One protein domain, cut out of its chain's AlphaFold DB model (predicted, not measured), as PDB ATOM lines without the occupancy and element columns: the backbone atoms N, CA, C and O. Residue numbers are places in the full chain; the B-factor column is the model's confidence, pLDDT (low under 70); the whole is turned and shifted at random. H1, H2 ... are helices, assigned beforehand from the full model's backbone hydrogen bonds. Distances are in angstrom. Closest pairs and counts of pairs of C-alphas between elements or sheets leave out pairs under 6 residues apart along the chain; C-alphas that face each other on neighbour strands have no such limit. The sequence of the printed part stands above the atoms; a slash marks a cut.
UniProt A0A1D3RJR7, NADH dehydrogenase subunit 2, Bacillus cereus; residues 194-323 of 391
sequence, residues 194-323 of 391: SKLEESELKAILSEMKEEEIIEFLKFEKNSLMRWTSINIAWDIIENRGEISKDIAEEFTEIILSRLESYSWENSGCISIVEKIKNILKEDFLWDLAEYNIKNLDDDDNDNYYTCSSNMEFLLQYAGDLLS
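This is residues 194 to 323 of the 391 residues of the protein "NADH dehydrogenase subunit 2" of Bacillus cereus (UniProt A0A1D3RJR7). Helices run back and forth in two layers, H2, H4 and H7 making one and H3, H6 and H8 the other, with H1 packed on H3 at one end of the slab and the hairpin of H7 and H8 at the other. H5, a very short helix, packs on H8, and residues 297 to 302 stick out. The printed part has 130 residues and eight named helices, H1 to H8 in order, with no named strand: the class is all helix. It is compact, with a radius of gyration of the C-alphas of 15.4 A and spans of 45 by 33 by 23 A.

Start at H1, residues 194 to 207, which touches H3, residues 228 to 240, at a steep tilt of 40 degrees, the C-alphas of Lys 202 and Ile 232 being closest at 6.3 A. H2, residues 210 to 219, forms a helical hairpin with H3, at a shallow tilt of 8 degrees, closest at C-alphas 213 and 233, 6.7 A. H4, residues 245 to 258, touches H2 with residues 250 to 254 alone, closest at C-alphas 218 and 254, 6.2 A. H6, residues 270 to 280, touches H4, the closest C-alphas, 248 and 276, being 5.8 A apart. H2, H3, H4 and H6 form an up and down bundle, each running against the one before it. H7, residues 282 to 294, and H8, residues 304 to 321, form a helical hairpin at a shallow tilt of 4 degrees, with C-alphas 292 and 307 closest at 6.1 A. H5, residues 264 to 267, touches H8, residues 309 to 313 alone, closest at C-alphas 264 and 310, 6.0 A. H1 and H8 are apart. In H1, H2, H3, H4 and H7 every O i to N i+4 pair is within hydrogen-bond range; in H6 it is 6 of 7, in H8 13 of 14, and H5 is too short for such a pair.

Find C-alpha 194 at (31.492, 53.253, 34.425), where H1 begins; it runs 20.5 A to C-alpha 207. H2 then spans 14.8 A, H3 18.5 A, H4 19.9 A, H5 4.9 A, H6 15.2 A and H7 18.8 A. Look for H8 from C-alpha 304 at (63.075, 41.101, 44.168) to C-alpha 321 at (49.484, 24.596, 30.272), 25.5 A.

The two C-alphas farthest apart, those of Glu 207 and Asp 302, are 45.6 A apart. The printed part has no cut and no long link. The mean pLDDT of the printed part is 88.3; look for values under 70 at residues 223 to 224 and 297 to 302.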
ATOM      1  N   SER A 194      30.558  54.261  34.952       75.56
ATOM      2  CA  SER A 194      31.492  53.253  34.425       75.56
ATOM      3  C   SER A 194      30.832  52.390  33.349       75.56
ATOM      4  O   SER A 194      31.388  52.204  32.273       75.56
ATOM      5  N   LYS A 195      29.596  51.927  33.592       83.25
ATOM      6  CA  LYS A 195      28.827  51.143  32.608       83.25
ATOM      7  C   LYS A 195      28.498  51.931  31.345       83.25
ATOM      8  O   LYS A 195      28.485  51.358  30.257       83.25
ATOM      9  N   LEU A 196      28.199  53.224  31.484       84.75
ATOM     10  CA  LEU A 196      27.949  54.089  30.336       84.75
ATOM     11  C   LEU A 196      29.227  54.257  29.502       84.75
ATOM     12  O   LEU A 196      29.187  53.989  28.305       84.75
ATOM     13  N   GLU A 197      30.350  54.598  30.137       84.12
ATOM     14  CA  GLU A 197      31.652  54.762  29.472       84.12
ATOM     15  C   GLU A 197      32.100  53.462  28.767       84.12
ATOM     16  O   GLU A 197      32.545  53.506  27.620       84.12
ATOM     17  N   GLU A 198      31.895  52.293  29.387       88.56
ATOM     18  CA  GLU A 198      32.127  50.985  28.752       88.56
ATOM     19  C   GLU A 198      31.247  50.764  27.515       88.56
ATOM     20  O   GLU A 198      31.720  50.283  26.482       88.56
ATOM     21  N   SER A 199      29.959  51.115  27.598       88.94
ATOM     22  CA  SER A 199      29.020  50.944  26.485       88.94
ATOM     23  C   SER A 199      29.327  51.871  25.305       88.94
ATOM     24  O   SER A 199      29.234  51.444  24.154       88.94
ATOM     25  N   GLU A 200      29.744  53.107  25.586       89.44
ATOM     26  CA  GLU A 200      30.162  54.084  24.580       89.44
ATOM     27  C   GLU A 200      31.447  53.629  23.890       89.44
ATOM     28  O   GLU A 200      31.505  53.599  22.660       89.44
ATOM     29  N   LEU A 201      32.449  53.194  24.663       90.38
ATOM     30  CA  LEU A 201      33.693  52.664  24.108       90.38
ATOM     31  C   LEU A 201      33.431  51.437  23.232       90.38
ATOM     32  O   LEU A 201      33.950  51.347  22.120       90.38
ATOM     33  N   LYS A 202      32.578  50.514  23.691       93.06
ATOM     34  CA  LYS A 202      32.189  49.343  22.903       93.06
ATOM     35  C   LYS A 202      31.524  49.739  21.587       93.06
ATOM     36  O   LYS A 202      31.830  49.126  20.568       93.06
ATOM     37  N   ALA A 203      30.646  50.743  21.587       92.25
ATOM     38  CA  ALA A 203      30.018  51.240  20.365       92.25
ATOM     39  C   ALA A 203      31.054  51.827  19.393       92.25
ATOM     40  O   ALA A 203      31.062  51.447  18.227       92.25
ATOM     41  N   ILE A 204      31.973  52.664  19.891       92.38
ATOM     42  CA  ILE A 204      33.044  53.281  19.091       92.38
ATOM     43  C   ILE A 204      33.939  52.210  18.454       92.38
ATOM     44  O   ILE A 204      34.124  52.199  17.240       92.38
ATOM     45  N   LEU A 205      34.462  51.278  19.255       93.75
ATOM     46  CA  LEU A 205      35.356  50.225  18.763       93.75
ATOM     47  C   LEU A 205      34.634  49.244  17.824       93.75
ATOM     48  O   LEU A 205      35.245  48.695  16.913       93.75
ATOM     49  N   SER A 206      33.322  49.048  17.994       93.62
ATOM     50  CA  SER A 206      32.533  48.166  17.119       93.62
ATOM     51  C   SER A 206      32.389  48.700  15.692       93.62
ATOM     52  O   SER A 206      32.101  47.907  14.794       93.62
ATOM     53  N   GLU A 207      32.593  49.998  15.468       94.00
ATOM     54  CA  GLU A 207      32.582  50.619  14.134       94.00
ATOM     55  C   GLU A 207      33.969  50.635  13.469       94.00
ATOM     56  O   GLU A 207      34.059  50.787  12.251       94.00
ATOM     57  N   MET A 208      35.038  50.443  14.248       95.56
ATOM     58  CA  MET A 208      36.427  50.428  13.777       95.56
ATOM     59  C   MET A 208      36.825  49.069  13.192       95.56
ATOM     60  O   MET A 208      36.344  48.014  13.629       95.56
ATOM     61  N   LYS A 209      37.747  49.086  12.228       93.88
ATOM     62  CA  LYS A 209      38.451  47.892  11.740       93.88
ATOM     63  C   LYS A 209      39.474  47.397  12.759       93.88
ATOM     64  O   LYS A 209      39.892  48.143  13.637       93.88
ATOM     65  N   GLU A 210      39.888  46.145  12.612       93.56
ATOM     66  CA  GLU A 210      40.902  45.499  13.452       93.56
ATOM     67  C   GLU A 210      42.160  46.365  13.628       93.56
ATOM     68  O   GLU A 210      42.547  46.662  14.758       93.56
ATOM     69  N   GLU A 211      42.750  46.858  12.536       93.50
ATOM     70  CA  GLU A 211      43.997  47.629  12.592       93.50
ATOM     71  C   GLU A 211      43.811  48.979  13.306       93.50
ATOM     72  O   GLU A 211      44.691  49.433  14.037       93.50
ATOM     73  N   GLU A 212      42.635  49.594  13.143       94.25
ATOM     74  CA  GLU A 212      42.265  50.850  13.804       94.25
ATOM     75  C   GLU A 212      42.083  50.650  15.318       94.25
ATOM     76  O   GLU A 212      42.462  51.518  16.108       94.25
ATOM     77  N   ILE A 213      41.552  49.495  15.737       94.81
ATOM     78  CA  ILE A 213      41.423  49.125  17.153       94.81
ATOM     79  C   ILE A 213      42.813  48.933  17.778       94.81
ATOM     80  O   ILE A 213      43.071  49.457  18.864       94.81
ATOM     81  N   ILE A 214      43.718  48.218  17.101       94.25
ATOM     82  CA  ILE A 214      45.100  48.022  17.571       94.25
ATOM     83  C   ILE A 214      45.814  49.370  17.712       94.25
ATOM     84  O   ILE A 214      46.420  49.650  18.751       94.25
ATOM     85  N   GLU A 215      45.708  50.239  16.706       93.44
ATOM     86  CA  GLU A 215      46.304  51.574  16.750       93.44
ATOM     87  C   GLU A 215      45.718  52.420  17.892       93.44
ATOM     88  O   GLU A 215      46.470  53.033  18.655       93.44
ATOM     89  N   PHE A 216      44.395  52.391  18.087       93.25
ATOM     90  CA  PHE A 216      43.732  53.054  19.212       93.25
ATOM     91  C   PHE A 216      44.324  52.620  20.560       93.25
ATOM     92  O   PHE A 216      44.678  53.470  21.386       93.25
ATOM     93  N   LEU A 217      44.494  51.312  20.777       91.88
ATOM     94  CA  LEU A 217      45.057  50.783  22.020       91.88
ATOM     95  C   LEU A 217      46.521  51.203  22.225       91.88
ATOM     96  O   LEU A 217      46.924  51.463  23.360       91.88
ATOM     97  N   LYS A 218      47.328  51.348  21.172       88.88
ATOM     98  CA  LYS A 218      48.717  51.828  21.314       88.88
ATOM     99  C   LYS A 218      48.793  53.272  21.833       88.88
ATOM    100  O   LYS A 218      49.760  53.628  22.508       88.88
ATOM    101  N   PHE A 219      47.776  54.099  21.574       86.44
ATOM    102  CA  PHE A 219      47.771  55.524  21.945       86.44
ATOM    103  C   PHE A 219      46.848  55.902  23.105       86.44
ATOM    104  O   PHE A 219      46.937  57.028  23.605       86.44
ATOM    105  N   GLU A 220      45.965  55.013  23.544       83.06
ATOM    106  CA  GLU A 220      45.056  55.291  24.649       83.06
ATOM    107  C   GLU A 220      45.821  55.480  25.973       83.06
ATOM    108  O   GLU A 220      46.585  54.630  26.426       83.06
ATOM    109  N   LYS A 221      45.572  56.625  26.623       71.88
ATOM    110  CA  LYS A 221      46.227  57.037  27.878       71.88
ATOM    111  C   LYS A 221      45.292  57.057  29.085       71.88
ATOM    112  O   LYS A 221      45.675  57.566  30.137       71.88
ATOM    113  N   ASN A 222      44.056  56.578  28.946       76.25
ATOM    114  CA  ASN A 222      43.105  56.603  30.050       76.25
ATOM    115  C   ASN A 222      43.464  55.517  31.075       76.25
ATOM    116  O   ASN A 222      43.152  54.343  30.891       76.25
ATOM    117  N   SER A 223      44.108  55.920  32.173       66.19
ATOM    118  CA  SER A 223      44.538  55.003  33.233       66.19
ATOM    119  C   SER A 223      43.377  54.284  33.924       66.19
ATOM    120  O   SER A 223      43.573  53.175  34.410       66.19
ATOM    121  N   LEU A 224      42.173  54.869  33.942       65.50
ATOM    122  CA  LEU A 224      40.989  54.272  34.573       65.50
ATOM    123  C   LEU A 224      40.365  53.145  33.737       65.50
ATOM    124  O   LEU A 224      39.697  52.282  34.294       65.50
ATOM    125  N   MET A 225      40.603  53.131  32.422       70.38
ATOM    126  CA  MET A 225      40.064  52.133  31.486       70.38
ATOM    127  C   MET A 225      41.127  51.149  30.987       70.38
ATOM    128  O   MET A 225      40.846  50.339  30.111       70.38
ATOM    129  N   ARG A 226      42.343  51.194  31.551       78.94
ATOM    130  CA  ARG A 226      43.556  50.559  31.008       78.94
ATOM    131  C   ARG A 226      43.379  49.097  30.588       78.94
ATOM    132  O   ARG A 226      43.877  48.724  29.531       78.94
ATOM    133  N   TRP A 227      42.715  48.281  31.406       89.94
ATOM    134  CA  TRP A 227      42.450  46.867  31.100       89.94
ATOM    135  C   TRP A 227      41.066  46.646  30.498       89.94
ATOM    136  O   TRP A 227      40.878  45.724  29.705       89.94
ATOM    137  N   THR A 228      40.100  47.491  30.847       89.56
ATOM    138  CA  THR A 228      38.731  47.433  30.331       89.56
ATOM    139  C   THR A 228      38.701  47.627  28.818       89.56
ATOM    140  O   THR A 228      38.086  46.831  28.113       89.56
ATOM    141  N   SER A 229      39.425  48.619  28.298       91.56
ATOM    142  CA  SER A 229      39.502  48.896  26.863       91.56
ATOM    143  C   SER A 229      40.132  47.751  26.075       91.56
ATOM    144  O   SER A 229      39.599  47.363  25.039       91.56
ATOM    145  N   ILE A 230      41.207  47.154  26.599       94.00
ATOM    146  CA  ILE A 230      41.871  45.993  25.990       94.00
ATOM    147  C   ILE A 230      40.914  44.800  25.949       94.00
ATOM    148  O   ILE A 230      40.799  44.141  24.920       94.00
ATOM    149  N   ASN A 231      40.194  44.531  27.042       94.00
ATOM    150  CA  ASN A 231      39.230  43.431  27.082       94.00
ATOM    151  C   ASN A 231      38.060  43.650  26.114       94.00
ATOM    152  O   ASN A 231      37.697  42.717  25.404       94.00
ATOM    153  N   ILE A 232      37.506  44.866  26.041       94.62
ATOM    154  CA  ILE A 232      36.433  45.205  25.093       94.62
ATOM    155  C   ILE A 232      36.924  45.054  23.650       94.62
ATOM    156  O   ILE A 232      36.223  44.466  22.827       94.62
ATOM    157  N   ALA A 233      38.114  45.572  23.344       95.56
ATOM    158  CA  ALA A 233      38.723  45.459  22.023       95.56
ATOM    159  C   ALA A 233      38.916  43.993  21.617       95.56
ATOM    160  O   ALA A 233      38.493  43.603  20.530       95.56
ATOM    161  N   TRP A 234      39.476  43.176  22.516       96.69
ATOM    162  CA  TRP A 234      39.612  41.738  22.301       96.69
ATOM    163  C   TRP A 234      38.262  41.084  22.011       96.69
ATOM    164  O   TRP A 234      38.121  40.395  21.006       96.69
ATOM    165  N   ASP A 235      37.255  41.329  22.855       96.12
ATOM    166  CA  ASP A 235      35.929  40.722  22.709       96.12
ATOM    167  C   ASP A 235      35.279  41.094  21.372       96.12
ATOM    168  O   ASP A 235      34.580  40.281  20.773       96.12
ATOM    169  N   ILE A 236      35.474  42.320  20.884       96.69
ATOM    170  CA  ILE A 236      34.941  42.747  19.584       96.69
ATOM    171  C   ILE A 236      35.597  41.960  18.448       96.69
ATOM    172  O   ILE A 236      34.880  41.403  17.617       96.69
ATOM    173  N   ILE A 237      36.930  41.883  18.428       96.50
ATOM    174  CA  ILE A 237      37.689  41.168  17.387       96.50
ATOM    175  C   ILE A 237      37.377  39.660  17.445       96.50
ATOM    176  O   ILE A 237      37.138  39.020  16.419       96.50
ATOM    177  N   GLU A 238      37.267  39.092  18.649       96.25
ATOM    178  CA  GLU A 238      36.875  37.695  18.870       96.25
ATOM    179  C   GLU A 238      35.464  37.404  18.354       96.25
ATOM    180  O   GLU A 238      35.264  36.439  17.615       96.25
ATOM    181  N   ASN A 239      34.490  38.273  18.644       96.00
ATOM    182  CA  ASN A 239      33.116  38.120  18.158       96.00
ATOM    183  C   ASN A 239      32.993  38.247  16.631       96.00
ATOM    184  O   ASN A 239      32.032  37.737  16.050       96.00
ATOM    185  N   ARG A 240      33.946  38.913  15.973       95.81
ATOM    186  CA  ARG A 240      34.036  38.981  14.507       95.81
ATOM    187  C   ARG A 240      34.736  37.763  13.894       95.81
ATOM    188  O   ARG A 240      34.672  37.582  12.682       95.81
ATOM    189  N   GLY A 241      35.349  36.904  14.712       94.75
ATOM    190  CA  GLY A 241      36.144  35.765  14.248       94.75
ATOM    191  C   GLY A 241      37.483  36.174  13.629       94.75
ATOM    192  O   GLY A 241      38.028  35.428  12.821       94.75
ATOM    193  N   GLU A 242      37.987  37.357  13.987       95.25
ATOM    194  CA  GLU A 242      39.194  37.981  13.422       95.25
ATOM    195  C   GLU A 242      40.458  37.668  14.247       95.25
ATOM    196  O   GLU A 242      41.573  37.992  13.850       95.25
ATOM    197  N   ILE A 243      40.316  36.985  15.387       96.06
ATOM    198  CA  ILE A 243      41.453  36.633  16.243       96.06
ATOM    199  C   ILE A 243      42.392  35.656  15.526       96.06
ATOM    200  O   ILE A 243      42.035  34.518  15.207       96.06
ATOM    201  N   SER A 244      43.626  36.110  15.330       95.19
ATOM    202  CA  SER A 244      44.736  35.370  14.736       95.19
ATOM    203  C   SER A 244      45.939  35.331  15.687       95.19
ATOM    204  O   SER A 244      45.939  35.977  16.739       95.19
ATOM    205  N   LYS A 245      46.979  34.563  15.327       96.25
ATOM    206  CA  LYS A 245      48.236  34.553  16.089       96.25
ATOM    207  C   LYS A 245      48.886  35.941  16.084       96.25
ATOM    208  O   LYS A 245      49.208  36.447  17.150       96.25
ATOM    209  N   ASP A 246      48.970  36.561  14.910       96.19
ATOM    210  CA  ASP A 246      49.552  37.893  14.714       96.19
ATOM    211  C   ASP A 246      48.828  38.946  15.572       96.19
ATOM    212  O   ASP A 246      49.460  39.785  16.208       96.19
ATOM    213  N   ILE A 247      47.498  38.850  15.690       95.94
ATOM    214  CA  ILE A 247      46.731  39.749  16.561       95.94
ATOM    215  C   ILE A 247      47.016  39.513  18.038       95.94
ATOM    216  O   ILE A 247      47.139  40.467  18.804       95.94
ATOM    217  N   ALA A 248      47.154  38.260  18.460       96.81
ATOM    218  CA  ALA A 248      47.546  37.971  19.833       96.81
ATOM    219  C   ALA A 248      48.966  38.492  20.149       96.81
ATOM    220  O   ALA A 248      49.207  38.950  21.269       96.81
ATOM    221  N   GLU A 249      49.883  38.473  19.177       96.69
ATOM    222  CA  GLU A 249      51.233  39.052  19.292       96.69
ATOM    223  C   GLU A 249      51.169  40.594  19.407       96.69
ATOM    224  O   GLU A 249      51.758  41.166  20.323       96.69
ATOM    225  N   GLU A 250      50.344  41.271  18.603       96.19
ATOM    226  CA  GLU A 250      50.100  42.725  18.717       96.19
ATOM    227  C   GLU A 250      49.514  43.119  20.087       96.19
ATOM    228  O   GLU A 250      49.946  44.087  20.724       96.19
ATOM    229  N   PHE A 251      48.552  42.344  20.597       96.06
ATOM    230  CA  PHE A 251      48.015  42.546  21.945       96.06
ATOM    231  C   PHE A 251      49.059  42.281  23.037       96.06
ATOM    232  O   PHE A 251      49.027  42.944  24.076       96.06
ATOM    233  N   THR A 252      49.995  41.355  22.810       95.75
ATOM    234  CA  THR A 252      51.104  41.095  23.737       95.75
ATOM    235  C   THR A 252      51.968  42.342  23.888       95.75
ATOM    236  O   THR A 252      52.174  42.794  25.014       95.75
ATOM    237  N   GLU A 253      52.373  42.983  22.788       93.75
ATOM    238  CA  GLU A 253      53.138  44.240  22.839       93.75
ATOM    239  C   GLU A 253      52.396  45.346  23.612       93.75
ATOM    240  O   GLU A 253      52.975  46.025  24.470       93.75
ATOM    241  N   ILE A 254      51.092  45.500  23.349       93.19
ATOM    242  CA  ILE A 254      50.241  46.481  24.037       93.19
ATOM    243  C   ILE A 254      50.223  46.208  25.543       93.19
ATOM    244  O   ILE A 254      50.387  47.137  26.339       93.19
ATOM    245  N   ILE A 255      50.047  44.952  25.951       92.25
ATOM    246  CA  ILE A 255      50.002  44.574  27.365       92.25
ATOM    247  C   ILE A 255      51.347  44.795  28.031       92.25
ATOM    248  O   ILE A 255      51.366  45.409  29.089       92.25
ATOM    249  N   LEU A 256      52.459  44.376  27.424       90.88
ATOM    250  CA  LEU A 256      53.793  44.576  27.997       90.88
ATOM    251  C   LEU A 256      54.094  46.065  28.219       90.88
ATOM    252  O   LEU A 256      54.627  46.444  29.259       90.88
ATOM    253  N   SER A 257      53.660  46.940  27.305       88.12
ATOM    254  CA  SER A 257      53.778  48.399  27.484       88.12
ATOM    255  C   SER A 257      52.906  48.953  28.624       88.12
ATOM    256  O   SER A 257      53.138  50.054  29.130       88.12
ATOM    257  N   ARG A 258      51.879  48.193  29.024       87.44
ATOM    258  CA  ARG A 258      50.869  48.551  30.020       87.44
ATOM    259  C   ARG A 258      50.936  47.693  31.285       87.44
ATOM    260  O   ARG A 258      50.087  47.868  32.152       87.44
ATOM    261  N   LEU A 259      51.881  46.781  31.444       87.38
ATOM    262  CA  LEU A 259      52.003  46.074  32.708       87.38
ATOM    263  C   LEU A 259      52.586  47.019  33.753       87.38
ATOM    264  O   LEU A 259      53.335  47.953  33.460       87.38
ATOM    265  N   GLU A 260      52.142  46.840  34.987       81.12
ATOM    266  CA  GLU A 260      52.783  47.488  36.123       81.12
ATOM    267  C   GLU A 260      54.066  46.731  36.443       81.12
ATOM    268  O   GLU A 260      54.177  45.539  36.159       81.12
ATOM    269  N   SER A 261      55.043  47.392  37.060       77.00
ATOM    270  CA  SER A 261      56.230  46.675  37.519       77.00
ATOM    271  C   SER A 261      55.872  45.652  38.600       77.00
ATOM    272  O   SER A 261      56.538  44.630  38.687       77.00
ATOM    273  N   TYR A 262      54.788  45.864  39.362       76.25
ATOM    274  CA  TYR A 262      54.390  45.035  40.500       76.25
ATOM    275  C   TYR A 262      52.954  44.507  40.441       76.25
ATOM    276  O   TYR A 262      52.073  45.099  39.830       76.25
ATOM    277  N   SER A 263      52.722  43.400  41.157       78.56
ATOM    278  CA  SER A 263      51.397  42.892  41.529       78.56
ATOM    279  C   SER A 263      50.445  42.632  40.350       78.56
ATOM    280  O   SER A 263      49.267  43.007  40.405       78.56
ATOM    281  N   TRP A 264      50.907  41.932  39.309       88.94
ATOM    282  CA  TRP A 264      50.095  41.651  38.112       88.94
ATOM    283  C   TRP A 264      48.745  41.010  38.411       88.94
ATOM    284  O   TRP A 264      47.738  41.413  37.832       88.94
ATOM    285  N   GLU A 265      48.697  40.100  39.380       84.94
ATOM    286  CA  GLU A 265      47.456  39.462  39.814       84.94
ATOM    287  C   GLU A 265      46.378  40.470  40.245       84.94
ATOM    288  O   GLU A 265      45.204  40.290  39.932       84.94
ATOM    289  N   ASN A 266      46.766  41.565  40.904       82.44
ATOM    290  CA  ASN A 266      45.823  42.591  41.365       82.44
ATOM    291  C   ASN A 266      45.682  43.764  40.386       82.44
ATOM    292  O   ASN A 266      44.902  44.678  40.644       82.44
ATOM    293  N   SER A 267      46.415  43.753  39.271       82.38
ATOM    294  CA  SER A 267      46.404  44.857  38.307       82.38
ATOM    295  C   SER A 267      45.115  44.910  37.479       82.38
ATOM    296  O   SER A 267      44.792  45.957  36.929       82.38
ATOM    297  N   GLY A 268      44.367  43.802  37.393       84.75
ATOM    298  CA  GLY A 268      43.184  43.658  36.537       84.75
ATOM    299  C   GLY A 268      43.468  43.038  35.160       84.75
ATOM    300  O   GLY A 268      42.543  42.869  34.367       84.75
ATOM    301  N   CYS A 269      44.715  42.643  34.874       90.06
ATOM    302  CA  CYS A 269      45.110  42.060  33.586       90.06
ATOM    303  C   CYS A 269      44.716  40.579  33.393       90.06
ATOM    304  O   CYS A 269      44.891  40.047  32.299       90.06
ATOM    305  N   ILE A 270      44.178  39.906  34.421       91.38
ATOM    306  CA  ILE A 270      43.892  38.455  34.428       91.38
ATOM    307  C   ILE A 270      43.120  38.007  33.180       91.38
ATOM    308  O   ILE A 270      43.541  37.077  32.498       91.38
ATOM    309  N   SER A 271      42.011  38.684  32.855       92.56
ATOM    310  CA  SER A 271      41.126  38.246  31.766       92.56
ATOM    311  C   SER A 271      41.827  38.240  30.407       92.56
ATOM    312  O   SER A 271      41.696  37.276  29.653       92.56
ATOM    313  N   ILE A 272      42.608  39.280  30.102       93.94
ATOM    314  CA  ILE A 272      43.302  39.366  28.817       93.94
ATOM    315  C   ILE A 272      44.511  38.424  28.760       93.94
ATOM    316  O   ILE A 272      44.744  37.796  27.728       93.94
ATOM    317  N   VAL A 273      45.223  38.244  29.879       94.00
ATOM    318  CA  VAL A 273      46.311  37.260  29.992       94.00
ATOM    319  C   VAL A 273      45.793  35.856  29.682       94.00
ATOM    320  O   VAL A 273      46.408  35.137  28.898       94.00
ATOM    321  N   GLU A 274      44.637  35.466  30.226       94.19
ATOM    322  CA  GLU A 274      44.027  34.160  29.943       94.19
ATOM    323  C   GLU A 274      43.663  33.982  28.468       94.19
ATOM    324  O   GLU A 274      43.937  32.924  27.891       94.19
ATOM    325  N   LYS A 275      43.081  35.014  27.853       95.38
ATOM    326  CA  LYS A 275      42.686  35.017  26.439       95.38
ATOM    327  C   LYS A 275      43.885  34.845  25.505       95.38
ATOM    328  O   LYS A 275      43.875  33.946  24.667       95.38
ATOM    329  N   ILE A 276      44.949  35.622  25.701       96.06
ATOM    330  CA  ILE A 276      46.161  35.546  24.867       96.06
ATOM    331  C   ILE A 276      46.913  34.241  25.106       96.06
ATOM    332  O   ILE A 276      47.276  33.559  24.144       96.06
ATOM    333  N   LYS A 277      47.063  33.823  26.370       95.44
ATOM    334  CA  LYS A 277      47.648  32.521  26.730       95.44
ATOM    335  C   LYS A 277      46.948  31.374  26.001       95.44
ATOM    336  O   LYS A 277      47.599  30.413  25.603       95.44
ATOM    337  N   ASN A 278      45.632  31.442  25.796       94.44
ATOM    338  CA  ASN A 278      44.911  30.378  25.098       94.44
ATOM    339  C   ASN A 278      45.324  30.220  23.626       94.44
ATOM    340  O   ASN A 278      45.204  29.101  23.118       94.44
ATOM    341  N   ILE A 279      45.852  31.270  22.992       96.12
ATOM    342  CA  ILE A 279      46.308  31.280  21.594       96.12
ATOM    343  C   ILE A 279      47.818  31.067  21.502       96.12
ATOM    344  O   ILE A 279      48.254  30.154  20.804       96.12
ATOM    345  N   LEU A 280      48.603  31.866  22.229       96.62
ATOM    346  CA  LEU A 280      50.068  31.873  22.147       96.62
ATOM    347  C   LEU A 280      50.750  30.846  23.061       96.62
ATOM    348  O   LEU A 280      51.919  30.534  22.866       96.62
ATOM    349  N   LYS A 281      50.027  30.272  24.028       95.00
ATOM    350  CA  LYS A 281      50.529  29.228  24.935       95.00
ATOM    351  C   LYS A 281      51.814  29.665  25.655       95.00
ATOM    352  O   LYS A 281      51.803  30.677  26.351       95.00
ATOM    353  N   GLU A 282      52.871  28.863  25.550       94.25
ATOM    354  CA  GLU A 282      54.141  29.043  26.254       94.25
ATOM    355  C   GLU A 282      54.907  30.275  25.767       94.25
ATOM    356  O   GLU A 282      55.527  30.934  26.598       94.25
ATOM    357  N   ASP A 283      54.812  30.624  24.476       95.25
ATOM    358  CA  ASP A 283      55.509  31.779  23.888       95.25
ATOM    359  C   ASP A 283      55.178  33.060  24.674       95.25
ATOM    360  O   ASP A 283      56.065  33.759  25.154       95.25
ATOM    361  N   PHE A 284      53.889  33.282  24.952       95.94
ATOM    362  CA  PHE A 284      53.431  34.441  25.722       95.94
ATOM    363  C   PHE A 284      53.899  34.436  27.183       95.94
ATOM    364  O   PHE A 284      54.175  35.490  27.756       95.94
ATOM    365  N   LEU A 285      53.998  33.262  27.817       94.88
ATOM    366  CA  LEU A 285      54.515  33.184  29.187       94.88
ATOM    367  C   LEU A 285      56.008  33.524  29.240       94.88
ATOM    368  O   LEU A 285      56.449  34.142  30.210       94.88
ATOM    369  N   TRP A 286      56.770  33.160  28.205       95.31
ATOM    370  CA  TRP A 286      58.173  33.550  28.074       95.31
ATOM    371  C   TRP A 286      58.336  35.049  27.836       95.31
ATOM    372  O   TRP A 286      59.187  35.652  28.489       95.31
ATOM    373  N   ASP A 287      57.488  35.666  27.010       94.75
ATOM    374  CA  ASP A 287      57.493  37.122  26.806       94.75
ATOM    375  C   ASP A 287      57.240  37.877  28.120       94.75
ATOM    376  O   ASP A 287      57.947  38.831  28.465       94.75
ATOM    377  N   LEU A 288      56.265  37.412  28.909       94.06
ATOM    378  CA  LEU A 288      55.995  37.962  30.237       94.06
ATOM    379  C   LEU A 288      57.172  37.740  31.199       94.06
ATOM    380  O   LEU A 288      57.521  38.646  31.955       94.06
ATOM    381  N   ALA A 289      57.805  36.566  31.180       93.25
ATOM    382  CA  ALA A 289      58.969  36.288  32.019       93.25
ATOM    383  C   ALA A 289      60.163  37.189  31.656       93.25
ATOM    384  O   ALA A 289      60.802  37.742  32.550       93.25
ATOM    385  N   GLU A 290      60.432  37.397  30.363       92.19
ATOM    386  CA  GLU A 290      61.488  38.300  29.893       92.19
ATOM    387  C   GLU A 290      61.215  39.744  30.331       92.19
ATOM    388  O   GLU A 290      62.116  40.436  30.812       92.19
ATOM    389  N   TYR A 291      59.964  40.193  30.220       90.38
ATOM    390  CA  TYR A 291      59.557  41.499  30.723       90.38
ATOM    391  C   TYR A 291      59.740  41.613  32.245       90.38
ATOM    392  O   TYR A 291      60.245  42.624  32.730       90.38
ATOM    393  N   ASN A 292      59.402  40.570  33.007       89.75
ATOM    394  CA  ASN A 292      59.552  40.576  34.462       89.75
ATOM    395  C   ASN A 292      61.023  40.591  34.918       89.75
ATOM    396  O   ASN A 292      61.334  41.213  35.931       89.75
ATOM    397  N   ILE A 293      61.927  39.936  34.179       87.25
ATOM    398  CA  ILE A 293      63.373  39.947  34.468       87.25
ATOM    399  C   ILE A 293      63.945  41.357  34.323       87.25
ATOM    400  O   ILE A 293      64.722  41.779  35.173       87.25
ATOM    401  N   LYS A 294      63.510  42.124  33.316       82.75
ATOM    402  CA  LYS A 294      63.967  43.511  33.121       82.75
ATOM    403  C   LYS A 294      63.669  44.407  34.331       82.75
ATOM    404  O   LYS A 294      64.413  45.346  34.574       82.75
ATOM    405  N   ASN A 295      62.645  44.085  35.129       73.69
ATOM    406  CA  ASN A 295      62.330  44.813  36.366       73.69
ATOM    407  C   ASN A 295      63.319  44.535  37.520       73.69
ATOM    408  O   ASN A 295      63.321  45.285  38.497       73.69
ATOM    409  N   LEU A 296      64.124  43.464  37.453       75.75
ATOM    410  CA  LEU A 296      65.177  43.170  38.438       75.75
ATOM    411  C   LEU A 296      66.449  43.991  38.207       75.75
ATOM    412  O   LEU A 296      67.163  44.256  39.169       75.75
ATOM    413  N   ASP A 297      66.725  44.366  36.956       68.75
ATOM    414  CA  ASP A 297      67.965  45.042  36.552       68.75
ATOM    415  C   ASP A 297      67.938  46.567  36.805       68.75
ATOM    416  O   ASP A 297      68.939  47.248  36.587       68.75
ATOM    417  N   ASP A 298      66.811  47.121  37.268       65.88
ATOM    418  CA  ASP A 298      66.705  48.531  37.662       65.88
ATOM    419  C   ASP A 298      67.351  48.749  39.048       65.88
ATOM    420  O   ASP A 298      66.732  48.516  40.089       65.88
ATOM    421  N   ASP A 299      68.600  49.235  39.040       56.41
ATOM    422  CA  ASP A 299      69.524  49.450  40.178       56.41
ATOM    423  C   ASP A 299      68.970  50.263  41.379       56.41
ATOM    424  O   ASP A 299      69.598  50.308  42.439       56.41
ATOM    425  N   ASP A 300      67.812  50.919  41.245       58.38
ATOM    426  CA  ASP A 300      67.300  51.888  42.224       58.38
ATOM    427  C   ASP A 300      66.309  51.310  43.262       58.38
ATOM    428  O   ASP A 300      65.941  52.027  44.194       58.38
ATOM    429  N   ASN A 301      65.881  50.041  43.168       56.12
ATOM    430  CA  ASN A 301      65.001  49.414  44.169       56.12
ATOM    431  C   ASN A 301      65.247  47.902  44.315       56.12
ATOM    432  O   ASN A 301      65.430  47.202  43.325       56.12
ATOM    433  N   ASP A 302      65.134  47.376  45.543       61.00
ATOM    434  CA  ASP A 302      65.037  45.936  45.844       61.00
ATOM    435  C   ASP A 302      63.733  45.335  45.253       61.00
ATOM    436  O   ASP A 302      62.808  44.931  45.964       61.00
ATOM    437  N   ASN A 303      63.635  45.264  43.921       74.12
ATOM    438  CA  ASN A 303      62.473  44.779  43.166       74.12
ATOM    439  C   ASN A 303      62.317  43.248  43.213       74.12
ATOM    440  O   ASN A 303      61.445  42.689  42.546       74.12
ATOM    441  N   TYR A 304      63.122  42.553  44.020       76.50
ATOM    442  CA  TYR A 304      63.075  41.101  44.168       76.50
ATOM    443  C   TYR A 304      61.683  40.604  44.577       76.50
ATOM    444  O   TYR A 304      61.152  39.683  43.961       76.50
ATOM    445  N   TYR A 305      61.057  41.244  45.573       76.12
ATOM    446  CA  TYR A 305      59.712  40.873  46.030       76.12
ATOM    447  C   TYR A 305      58.684  40.969  44.895       76.12
ATOM    448  O   TYR A 305      57.894  40.057  44.653       76.12
ATOM    449  N   THR A 306      58.744  42.077  44.166       79.50
ATOM    450  CA  THR A 306      57.890  42.370  43.022       79.50
ATOM    451  C   THR A 306      58.065  41.341  41.905       79.50
ATOM    452  O   THR A 306      57.083  40.755  41.443       79.50
ATOM    453  N   CYS A 307      59.312  41.063  41.521       84.56
ATOM    454  CA  CYS A 307      59.622  40.066  40.507       84.56
ATOM    455  C   CYS A 307      59.142  38.671  40.931       84.56
ATOM    456  O   CYS A 307      58.487  37.990  40.144       84.56
ATOM    457  N   SER A 308      59.385  38.281  42.187       83.44
ATOM    458  CA  SER A 308      58.937  37.004  42.752       83.44
ATOM    459  C   SER A 308      57.414  36.863  42.709       83.44
ATOM    460  O   SER A 308      56.908  35.813  42.325       83.44
ATOM    461  N   SER A 309      56.670  37.920  43.050       84.44
ATOM    462  CA  SER A 309      55.203  37.908  42.994       84.44
ATOM    463  C   SER A 309      54.674  37.747  41.566       84.44
ATOM    464  O   SER A 309      53.698  37.028  41.355       84.44
ATOM    465  N   ASN A 310      55.291  38.409  40.586       89.94
ATOM    466  CA  ASN A 310      54.897  38.280  39.182       89.94
ATOM    467  C   ASN A 310      55.295  36.907  38.615       89.94
ATOM    468  O   ASN A 310      54.536  36.317  37.850       89.94
ATOM    469  N   MET A 311      56.446  36.359  39.023       90.50
ATOM    470  CA  MET A 311      56.843  34.996  38.658       90.50
ATOM    471  C   MET A 311      55.855  33.967  39.193       90.50
ATOM    472  O   MET A 311      55.465  33.076  38.448       90.50
ATOM    473  N   GLU A 312      55.393  34.111  40.434       89.00
ATOM    474  CA  GLU A 312      54.365  33.232  40.993       89.00
ATOM    475  C   GLU A 312      53.072  33.277  40.163       89.00
ATOM    476  O   GLU A 312      52.518  32.239  39.810       89.00
ATOM    477  N   PHE A 313      52.629  34.469  39.752       90.25
ATOM    478  CA  PHE A 313      51.498  34.621  38.833       90.25
ATOM    479  C   PHE A 313      51.709  33.868  37.504       90.25
ATOM    480  O   PHE A 313      50.795  33.189  37.033       90.25
ATOM    481  N   LEU A 314      52.911  33.923  36.920       92.62
ATOM    482  CA  LEU A 314      53.242  33.191  35.690       92.62
ATOM    483  C   LEU A 314      53.290  31.676  35.893       92.62
ATOM    484  O   LEU A 314      52.763  30.929  35.067       92.62
ATOM    485  N   LEU A 315      53.881  31.219  36.995       91.75
ATOM    486  CA  LEU A 315      53.997  29.802  37.331       91.75
ATOM    487  C   LEU A 315      52.626  29.147  37.519       91.75
ATOM    488  O   LEU A 315      52.418  28.015  37.074       91.75
ATOM    489  N   GLN A 316      51.645  29.884  38.054       90.94
ATOM    490  CA  GLN A 316      50.258  29.426  38.077       90.94
ATOM    491  C   GLN A 316      49.754  29.086  36.666       90.94
ATOM    492  O   GLN A 316      49.172  28.016  36.475       90.94
ATOM    493  N   TYR A 317      50.000  29.936  35.669       92.12
ATOM    494  CA  TYR A 317      49.581  29.679  34.289       92.12
ATOM    495  C   TYR A 317      50.415  28.618  33.576       92.12
ATOM    496  O   TYR A 317      49.856  27.846  32.796       92.12
ATOM    497  N   ALA A 318      51.713  28.535  33.863       91.75
ATOM    498  CA  ALA A 318      52.566  27.463  33.358       91.75
ATOM    499  C   ALA A 318      52.047  26.092  33.825       91.75
ATOM    500  O   ALA A 318      51.940  25.159  33.029       91.75
ATOM    501  N   GLY A 319      51.623  25.997  35.089       90.06
ATOM    502  CA  GLY A 319      50.970  24.807  35.632       90.06
ATOM    503  C   GLY A 319      49.689  24.412  34.888       90.06
ATOM    504  O   GLY A 319      49.447  23.223  34.693       90.06
ATOM    505  N   ASP A 320      48.900  25.387  34.421       89.19
ATOM    506  CA  ASP A 320      47.679  25.119  33.642       89.19
ATOM    507  C   ASP A 320      47.968  24.605  32.224       89.19
ATOM    508  O   ASP A 320      47.146  23.883  31.660       89.19
ATOM    509  N   LEU A 321      49.100  25.001  31.628       90.62
ATOM    510  CA  LEU A 321      49.484  24.596  30.272       90.62
ATOM    511  C   LEU A 321      50.182  23.234  30.233       90.62
ATOM    512  O   LEU A 321      49.955  22.467  29.299       90.62
ATOM    513  N   LEU A 322      51.034  22.947  31.220       89.19
ATOM    514  CA  LEU A 322      51.930  21.793  31.187       89.19
ATOM    515  C   LEU A 322      51.268  20.524  31.733       89.19
ATOM    516  O   LEU A 322      50.931  19.614  30.980       89.19
ATOM    517  N   SER A 323      51.130  20.419  33.056       91.12
ATOM    518  CA  SER A 323      50.499  19.270  33.708       91.12
ATOM    519  C   SER A 323      50.261  19.519  35.195       91.12
ATOM    520  O   SER A 323      50.913  20.352  35.828       91.12
TER     521      SER A 323